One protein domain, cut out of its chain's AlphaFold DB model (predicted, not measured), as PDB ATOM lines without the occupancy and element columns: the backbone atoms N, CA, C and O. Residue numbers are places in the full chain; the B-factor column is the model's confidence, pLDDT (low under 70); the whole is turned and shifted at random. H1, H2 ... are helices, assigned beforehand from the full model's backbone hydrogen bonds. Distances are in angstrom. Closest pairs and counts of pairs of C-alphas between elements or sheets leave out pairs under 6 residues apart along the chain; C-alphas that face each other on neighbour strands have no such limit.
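AT A GLANCE: This is residues 28 to 95 of the 113 residues of an uncharacterized protein of Desulfamplus magnetovallimortis (UniProt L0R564). Two helices make a long helical hairpin: H1 runs nearly the whole length of a rod, and the shorter H2 folds back beside it. The turn between them sits at one end of the rod, where residues 63 to 68 stick out. The printed part has 68 residues with two named helices, H1 then H2, and no named strand; the class is all helix. The whole is only just loose, close to extended, with a radius of gyration of the C-alphas of 16.0 A and spans of 56 by 15 by 12 A.

IN THESE COORDINATES: Find C-alpha 28 at (145.443, 221.144, 126.768), where H1, residues 28 to 64, begins. From there the helix runs 53.5 A from first to last C-alpha, to C-alpha 64 at (172.937, 175.420, 130.216). Pass the 9 residues of the link and look for C-alpha 74, where H2, residues 74 to 95, begins. It runs 31.6 A to C-alpha 95 at (147.041, 207.494, 138.187).

HOW THE PARTS SIT: Look at Ile 40 in H1 and Leu 90 in H2: their C-alphas, the closest of the two helices, are 6.0 A apart. H1 and H2 touch, with 22 pairs of C-alphas within 8 A. Their centres are 9.2 A apart. They run opposite ways at a shallow tilt of 20 degrees and form a helical hairpin. In the backbones of H1 and H2, every O i to N i+4 pair is within hydrogen-bond range.

THE WHOLE: The two C-alphas farthest apart are those of Lys 28 and Glu 67, at 56.1 A. The first and last printed C-alphas, of Lys 28 and Glu 95, are 17.9 A apart. The printed part has no cut, and the link from H1 to H2 is short. Residues 63 to 68 stand free. The mean pLDDT of the printed part is 82.7; you will find values under 70 at residues 28 to 33, 69 and 71.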
ATOM      1  N   LYS A  28     144.350 221.668 125.920       54.06
ATOM      2  CA  LYS A  28     145.443 221.144 126.768       54.06
ATOM      3  C   LYS A  28     145.185 219.734 127.307       54.06
ATOM      4  O   LYS A  28     146.122 218.952 127.415       54.06
ATOM      5  N   ILE A  29     143.937 219.391 127.627       55.00
ATOM      6  CA  ILE A  29     143.594 218.057 128.150       55.00
ATOM      7  C   ILE A  29     143.665 217.005 127.042       55.00
ATOM      8  O   ILE A  29     144.205 215.928 127.271       55.00
ATOM      9  N   SER A  30     143.220 217.333 125.825       54.81
ATOM     10  CA  SER A  30     143.290 216.409 124.685       54.81
ATOM     11  C   SER A  30     144.738 216.015 124.358       54.81
ATOM     12  O   SER A  30     145.070 214.834 124.283       54.81
ATOM     13  N   THR A  31     145.655 216.988 124.296       64.06
ATOM     14  CA  THR A  31     147.086 216.718 124.058       64.06
ATOM     15  C   THR A  31     147.750 215.979 125.221       64.06
ATOM     16  O   THR A  31     148.536 215.058 124.991       64.06
ATOM     17  N   LYS A  32     147.409 216.320 126.472       67.94
ATOM     18  CA  LYS A  32     147.935 215.641 127.665       67.94
ATOM     19  C   LYS A  32     147.442 214.192 127.770       67.94
ATOM     20  O   LYS A  32     148.254 213.304 128.009       67.94
ATOM     21  N   GLY A  33     146.161 213.933 127.512       69.94
ATOM     22  CA  GLY A  33     145.574 212.590 127.503       69.94
ATOM     23  C   GLY A  33     146.110 211.705 126.374       69.94
ATOM     24  O   GLY A  33     146.427 210.537 126.609       69.94
ATOM     25  N   ILE A  34     146.305 212.265 125.172       75.75
ATOM     26  CA  ILE A  34     146.963 211.567 124.053       75.75
ATOM     27  C   ILE A  34     148.410 211.225 124.419       75.75
ATOM     28  O   ILE A  34     148.837 210.089 124.214       75.75
ATOM     29  N   ARG A  35     149.153 212.171 125.012       80.25
ATOM     30  CA  ARG A  35     150.533 211.942 125.460       80.25
ATOM     31  C   ARG A  35     150.612 210.839 126.515       80.25
ATOM     32  O   ARG A  35     151.426 209.938 126.368       80.25
ATOM     33  N   LEU A  36     149.751 210.876 127.534       81.88
ATOM     34  CA  LEU A  36     149.689 209.844 128.576       81.88
ATOM     35  C   LEU A  36     149.355 208.473 127.988       81.88
ATOM     36  O   LEU A  36     150.049 207.499 128.254       81.88
ATOM     37  N   THR A  37     148.353 208.401 127.113       82.06
ATOM     38  CA  THR A  37     147.978 207.150 126.436       82.06
ATOM     39  C   THR A  37     149.124 206.605 125.581       82.06
ATOM     40  O   THR A  37     149.384 205.401 125.588       82.06
ATOM     41  N   HIS A  38     149.840 207.478 124.868       85.25
ATOM     42  CA  HIS A  38     151.001 207.090 124.075       85.25
ATOM     43  C   HIS A  38     152.153 206.583 124.955       85.25
ATOM     44  O   HIS A  38     152.712 205.527 124.665       85.25
ATOM     45  N   ASN A  39     152.457 207.279 126.054       84.88
ATOM     46  CA  ASN A  39     153.484 206.874 127.015       84.88
ATOM     47  C   ASN A  39     153.153 205.520 127.650       84.88
ATOM     48  O   ASN A  39     153.997 204.628 127.640       84.88
ATOM     49  N   ILE A  40     151.908 205.321 128.099       85.94
ATOM     50  CA  ILE A  40     151.429 204.037 128.632       85.94
ATOM     51  C   ILE A  40     151.600 202.930 127.589       85.94
ATOM     52  O   ILE A  40     152.122 201.860 127.897       85.94
ATOM     53  N   ARG A  41     151.189 203.170 126.337       87.19
ATOM     54  CA  ARG A  41     151.318 202.174 125.263       87.19
ATOM     55  C   ARG A  41     152.779 201.825 124.985       87.19
ATOM     56  O   ARG A  41     153.099 200.650 124.822       87.19
ATOM     57  N   LYS A  42     153.658 202.828 124.944       91.25
ATOM     58  CA  LYS A  42     155.094 202.634 124.731       91.25
ATOM     59  C   LYS A  42     155.721 201.842 125.880       91.25
ATOM     60  O   LYS A  42     156.420 200.872 125.618       91.25
ATOM     61  N   LEU A  43     155.430 202.201 127.129       87.88
ATOM     62  CA  LEU A  43     155.946 201.493 128.301       87.88
ATOM     63  C   LEU A  43     155.451 200.050 128.386       87.88
ATOM     64  O   LEU A  43     156.240 199.167 128.694       87.88
ATOM     65  N   ARG A  44     154.186 199.784 128.034       90.06
ATOM     66  CA  ARG A  44     153.682 198.405 127.911       90.06
ATOM     67  C   ARG A  44     154.469 197.604 126.878       90.06
ATOM     68  O   ARG A  44     154.875 196.489 127.169       90.06
ATOM     69  N   SER A  45     154.753 198.195 125.717       92.44
ATOM     70  CA  SER A  45     155.575 197.541 124.692       92.44
ATOM     71  C   SER A  45     156.996 197.246 125.182       92.44
ATOM     72  O   SER A  45     157.535 196.193 124.856       92.44
ATOM     73  N   ILE A  46     157.609 198.158 125.947       92.06
ATOM     74  CA  ILE A  46     158.947 197.948 126.519       92.06
ATOM     75  C   ILE A  46     158.897 196.846 127.582       92.06
ATOM     76  O   ILE A  46     159.748 195.963 127.585       92.06
ATOM     77  N   LYS A  47     157.877 196.848 128.447       90.12
ATOM     78  CA  LYS A  47     157.662 195.795 129.444       90.12
ATOM     79  C   LYS A  47     157.556 194.416 128.793       90.12
ATOM     80  O   LYS A  47     158.261 193.503 129.202       90.12
ATOM     81  N   GLU A  48     156.737 194.280 127.753       91.19
ATOM     82  CA  GLU A  48     156.582 193.021 127.013       91.19
ATOM     83  C   GLU A  48     157.898 192.542 126.380       91.19
ATOM     84  O   GLU A  48     158.130 191.341 126.251       91.19
ATOM     85  N   GLU A  49     158.764 193.463 125.947       93.38
ATOM     86  CA  GLU A  49     160.097 193.119 125.452       93.38
ATOM     87  C   GLU A  49     160.996 192.593 126.581       93.38
ATOM     88  O   GLU A  49     161.685 191.588 126.400       93.38
ATOM     89  N   GLN A  50     160.962 193.226 127.754       87.94
ATOM     90  CA  GLN A  50     161.745 192.788 128.912       87.94
ATOM     91  C   GLN A  50     161.261 191.446 129.468       87.94
ATOM     92  O   GLN A  50     162.077 190.592 129.796       87.94
ATOM     93  N   GLU A  51     159.951 191.197 129.484       85.62
ATOM     94  CA  GLU A  51     159.381 189.894 129.856       85.62
ATOM     95  C   GLU A  51     159.802 188.781 128.882       85.62
ATOM     96  O   GLU A  51     160.064 187.646 129.296       85.62
ATOM     97  N   ARG A  52     159.931 189.098 127.585       89.88
ATOM     98  CA  ARG A  52     160.478 188.162 126.589       89.88
ATOM     99  C   ARG A  52     161.951 187.852 126.844       89.88
ATOM    100  O   ARG A  52     162.324 186.683 126.790       89.88
ATOM    101  N   LYS A  53     162.770 188.862 127.155       91.25
ATOM    102  CA  LYS A  53     164.187 188.671 127.520       91.25
ATOM    103  C   LYS A  53     164.329 187.840 128.791       91.25
ATOM    104  O   LYS A  53     165.101 186.890 128.803       91.25
ATOM    105  N   LEU A  54     163.523 188.136 129.811       87.88
ATOM    106  CA  LEU A  54     163.455 187.367 131.054       87.88
ATOM    107  C   LEU A  54     163.149 185.894 130.770       87.88
ATOM    108  O   LEU A  54     163.876 185.012 131.212       87.88
ATOM    109  N   SER A  55     162.104 185.630 129.985       87.12
ATOM    110  CA  SER A  55     161.701 184.268 129.628       87.12
ATOM    111  C   SER A  55     162.802 183.531 128.860       87.12
ATOM    112  O   SER A  55     163.086 182.375 129.165       87.12
ATOM    113  N   GLY A  56     163.448 184.204 127.901       87.94
ATOM    114  CA  GLY A  56     164.589 183.657 127.163       87.94
ATOM    115  C   GLY A  56     165.746 183.294 128.091       87.94
ATOM    116  O   GLY A  56     166.218 182.161 128.063       87.94
ATOM    117  N   ARG A  57     166.118 184.202 128.997       87.56
ATOM    118  CA  ARG A  57     167.201 183.976 129.956       87.56
ATOM    119  C   ARG A  57     166.909 182.822 130.916       87.56
ATOM    120  O   ARG A  57     167.790 182.013 131.191       87.56
ATOM    121  N   VAL A  58     165.672 182.701 131.400       86.94
ATOM    122  CA  VAL A  58     165.257 181.567 132.245       86.94
ATOM    123  C   VAL A  58     165.407 180.237 131.499       86.94
ATOM    124  O   VAL A  58     165.866 179.257 132.087       86.94
ATOM    125  N   LEU A  59     165.033 180.187 130.216       87.12
ATOM    126  CA  LEU A  59     165.191 178.983 129.396       87.12
ATOM    127  C   LEU A  59     166.670 178.649 129.165       87.12
ATOM    128  O   LEU A  59     167.062 177.505 129.379       87.12
ATOM    129  N   GLU A  60     167.493 179.641 128.822       87.06
ATOM    130  CA  GLU A  60     168.940 179.469 128.642       87.06
ATOM    131  C   GLU A  60     169.622 178.926 129.901       87.06
ATOM    132  O   GLU A  60     170.441 178.009 129.815       87.06
ATOM    133  N   LEU A  61     169.269 179.458 131.076       85.31
ATOM    134  CA  LEU A  61     169.797 178.987 132.355       85.31
ATOM    135  C   LEU A  61     169.378 177.547 132.637       85.31
ATOM    136  O   LEU A  61     170.202 176.744 133.063       85.31
ATOM    137  N   ARG A  62     168.119 177.199 132.351       81.06
ATOM    138  CA  ARG A  62     167.612 175.836 132.530       81.06
ATOM    139  C   ARG A  62     168.316 174.825 131.623       81.06
ATOM    140  O   ARG A  62     168.525 173.693 132.049       81.06
ATOM    141  N   GLU A  63     168.640 175.207 130.390       83.31
ATOM    142  CA  GLU A  63     169.336 174.338 129.433       83.31
ATOM    143  C   GLU A  63     170.837 174.232 129.718       83.31
ATOM    144  O   GLU A  63     171.405 173.146 129.630       83.31
ATOM    145  N   SER A  64     171.477 175.347 130.074       82.00
ATOM    146  CA  SER A  64     172.937 175.420 130.216       82.00
ATOM    147  C   SER A  64     173.423 175.020 131.608       82.00
ATOM    148  O   SER A  64     174.519 174.476 131.739       82.00
ATOM    149  N   TYR A  65     172.631 175.292 132.650       77.12
ATOM    150  CA  TYR A  65     173.011 175.087 134.047       77.12
ATOM    151  C   TYR A  65     171.800 174.653 134.897       77.12
ATOM    152  O   TYR A  65     171.286 175.439 135.696       77.12
ATOM    153  N   PRO A  66     171.332 173.399 134.770       72.06
ATOM    154  CA  PRO A  66     170.126 172.922 135.456       72.06
ATOM    155  C   PRO A  66     170.232 172.936 136.992       72.06
ATOM    156  O   PRO A  66     169.208 172.982 137.672       72.06
ATOM    157  N   GLU A  67     171.450 172.934 137.538       75.94
ATOM    158  CA  GLU A  67     171.723 173.072 138.977       75.94
ATOM    159  C   GLU A  67     171.825 174.531 139.464       75.94
ATOM    160  O   GLU A  67     171.915 174.766 140.672       75.94
ATOM    161  N   LEU A  68     171.839 175.525 138.566       72.06
ATOM    162  CA  LEU A  68     171.977 176.926 138.960       72.06
ATOM    163  C   LEU A  68     170.661 177.451 139.541       72.06
ATOM    164  O   LEU A  68     169.597 177.365 138.926       72.06
ATOM    165  N   GLU A  69     170.732 178.066 140.717       69.69
ATOM    166  CA  GLU A  69     169.590 178.786 141.271       69.69
ATOM    167  C   GLU A  69     169.307 180.033 140.423       69.69
ATOM    168  O   GLU A  69     170.090 180.980 140.413       69.69
ATOM    169  N   ILE A  70     168.148 180.046 139.761       70.06
ATOM    170  CA  ILE A  70     167.641 181.139 138.907       70.06
ATOM    171  C   ILE A  70     167.751 182.514 139.596       70.06
ATOM    172  O   ILE A  70     168.011 183.527 138.957       70.06
ATOM    173  N   PHE A  71     167.599 182.551 140.921       69.19
ATOM    174  CA  PHE A  71     167.630 183.775 141.727       69.19
ATOM    175  C   PHE A  71     169.036 184.327 142.011       69.19
ATOM    176  O   PHE A  71     169.148 185.406 142.586       69.19
ATOM    177  N   LYS A  72     170.101 183.605 141.642       78.25
ATOM    178  CA  LYS A  72     171.495 184.070 141.751       78.25
ATOM    179  C   LYS A  72     172.031 184.648 140.442       78.25
ATOM    180  O   LYS A  72     173.176 185.082 140.403       78.25
ATOM    181  N   ASP A  73     171.231 184.633 139.378       83.06
ATOM    182  CA  ASP A  73     171.614 185.222 138.103       83.06
ATOM    183  C   ASP A  73     171.445 186.750 138.155       83.06
ATOM    184  O   ASP A  73     170.348 187.287 138.359       83.06
ATOM    185  N   ASP A  74     172.563 187.455 137.987       87.56
ATOM    186  CA  ASP A  74     172.612 188.919 138.018       87.56
ATOM    187  C   ASP A  74     171.793 189.541 136.873       87.56
ATOM    188  O   ASP A  74     171.194 190.608 137.033       87.56
ATOM    189  N   GLU A  75     171.729 188.870 135.718       88.06
ATOM    190  CA  GLU A  75     171.002 189.344 134.539       88.06
ATOM    191  C   GLU A  75     169.483 189.267 134.750       88.06
ATOM    192  O   GLU A  75     168.778 190.249 134.506       88.06
ATOM    193  N   LEU A  76     168.973 188.166 135.306       86.69
ATOM    194  CA  LEU A  76     167.578 188.053 135.731       86.69
ATOM    195  C   LEU A  76     167.224 189.072 136.808       86.69
ATOM    196  O   LEU A  76     166.187 189.728 136.710       86.69
ATOM    197  N   SER A  77     168.090 189.254 137.804       88.00
ATOM    198  CA  SER A  77     167.881 190.244 138.867       88.00
ATOM    199  C   SER A  77     167.759 191.665 138.301       88.00
ATOM    200  O   SER A  77     166.901 192.451 138.722       88.00
ATOM    201  N   LYS A  78     168.572 191.986 137.289       90.12
ATOM    202  CA  LYS A  78     168.492 193.251 136.558       90.12
ATOM    203  C   LYS A  78     167.191 193.370 135.759       90.12
ATOM    204  O   LYS A  78     166.530 194.400 135.857       90.12
ATOM    205  N   LEU A  79     166.792 192.329 135.026       86.94
ATOM    206  CA  LEU A  79     165.547 192.313 134.247       86.94
ATOM    207  C   LEU A  79     164.307 192.492 135.133       86.94
ATOM    208  O   LEU A  79     163.428 193.284 134.796       86.94
ATOM    209  N   PHE A  80     164.255 191.831 136.293       87.25
ATOM    210  CA  PHE A  80     163.191 192.051 137.276       87.25
ATOM    211  C   PHE A  80     163.164 193.501 137.769       87.25
ATOM    212  O   PHE A  80     162.104 194.124 137.781       87.25
ATOM    213  N   SER A  81     164.329 194.070 138.089       89.00
ATOM    214  CA  SER A  81     164.434 195.468 138.531       89.00
ATOM    215  C   SER A  81     163.971 196.461 137.454       89.00
ATOM    216  O   SER A  81     163.312 197.454 137.765       89.00
ATOM    217  N   GLU A  82     164.287 196.197 136.182       89.25
ATOM    218  CA  GLU A  82     163.827 197.003 135.045       89.25
ATOM    219  C   GLU A  82     162.304 196.903 134.859       89.25
ATOM    220  O   GLU A  82     161.641 197.925 134.670       89.25
ATOM    221  N   ILE A  83     161.728 195.701 134.971       87.12
ATOM    222  CA  ILE A  83     160.274 195.486 134.909       87.12
ATOM    223  C   ILE A  83     159.565 196.218 136.056       87.12
ATOM    224  O   ILE A  83     158.549 196.876 135.824       87.12
ATOM    225  N   ASP A  84     160.105 196.163 137.274       88.00
ATOM    226  CA  ASP A  84     159.548 196.867 138.433       88.00
ATOM    227  C   ASP A  84     159.583 198.387 138.260       88.00
ATOM    228  O   ASP A  84     158.610 199.071 138.584       88.00
ATOM    229  N   ALA A  85     160.674 198.928 137.711       91.62
ATOM    230  CA  ALA A  85     160.768 200.349 137.392       91.62
ATOM    231  C   ALA A  85     159.708 200.765 136.358       91.62
ATOM    232  O   ALA A  85     159.016 201.765 136.559       91.62
ATOM    233  N   ILE A  86     159.524 199.966 135.300       87.31
ATOM    234  CA  ILE A  86     158.497 200.209 134.279       87.31
ATOM    235  C   ILE A  86     157.088 200.127 134.877       87.31
ATOM    236  O   ILE A  86     156.237 200.945 134.532       87.31
ATOM    237  N   ASN A  87     156.823 199.176 135.780       83.38
ATOM    238  CA  ASN A  87     155.528 199.062 136.454       83.38
ATOM    239  C   ASN A  87     155.221 200.309 137.292       83.38
ATOM    240  O   ASN A  87     154.137 200.865 137.158       83.38
ATOM    241  N   ARG A  88     156.187 200.809 138.074       90.69
ATOM    242  CA  ARG A  88     156.010 202.051 138.851       90.69
ATOM    243  C   ARG A  88     155.716 203.255 137.958       90.69
ATOM    244  O   ARG A  88     154.873 204.081 138.292       90.69
ATOM    245  N   GLU A  89     156.402 203.361 136.820       88.56
ATOM    246  CA  GLU A  89     156.162 204.447 135.865       88.56
ATOM    247  C   GLU A  89     154.786 204.313 135.184       88.56
ATOM    248  O   GLU A  89     154.074 205.302 135.005       88.56
ATOM    249  N   LEU A  90     154.373 203.085 134.848       82.94
ATOM    250  CA  LEU A  90     153.037 202.798 134.324       82.94
ATOM    251  C   LEU A  90     151.940 203.180 135.315       82.94
ATOM    252  O   LEU A  90     150.979 203.828 134.902       82.94
ATOM    253  N   ASP A  91     152.089 202.801 136.582       83.12
ATOM    254  CA  ASP A  91     151.127 203.120 137.635       83.12
ATOM    255  C   ASP A  91     150.998 204.637 137.791       83.12
ATOM    256  O   ASP A  91     149.885 205.155 137.742       83.12
ATOM    257  N   SER A  92     152.118 205.368 137.804       85.25
ATOM    258  CA  SER A  92     152.108 206.837 137.851       85.25
ATOM    259  C   SER A  92     151.360 207.473 136.670       85.25
ATOM    260  O   SER A  92     150.554 208.381 136.872       85.25
ATOM    261  N   TYR A  93     151.565 207.001 135.434       81.19
ATOM    262  CA  TYR A  93     150.826 207.540 134.283       81.19
ATOM    263  C   TYR A  93     149.347 207.141 134.270       81.19
ATOM    264  O   TYR A  93     148.518 207.885 133.740       81.19
ATOM    265  N   ILE A  94     149.011 205.961 134.797       78.44
ATOM    266  CA  ILE A  94     147.623 205.515 134.937       78.44
ATOM    267  C   ILE A  94     146.915 206.363 135.990       78.44
ATOM    268  O   ILE A  94     145.827 206.850 135.703       78.44
ATOM    269  N   GLU A  95     147.542 206.600 137.142       81.12
ATOM    270  CA  GLU A  95     147.041 207.494 138.187       81.12
ATOM    271  C   GLU A  95     146.846 208.912 137.645       81.12
ATOM    272  O   GLU A  95     145.746 209.447 137.743       81.12
TER     273      GLU A  95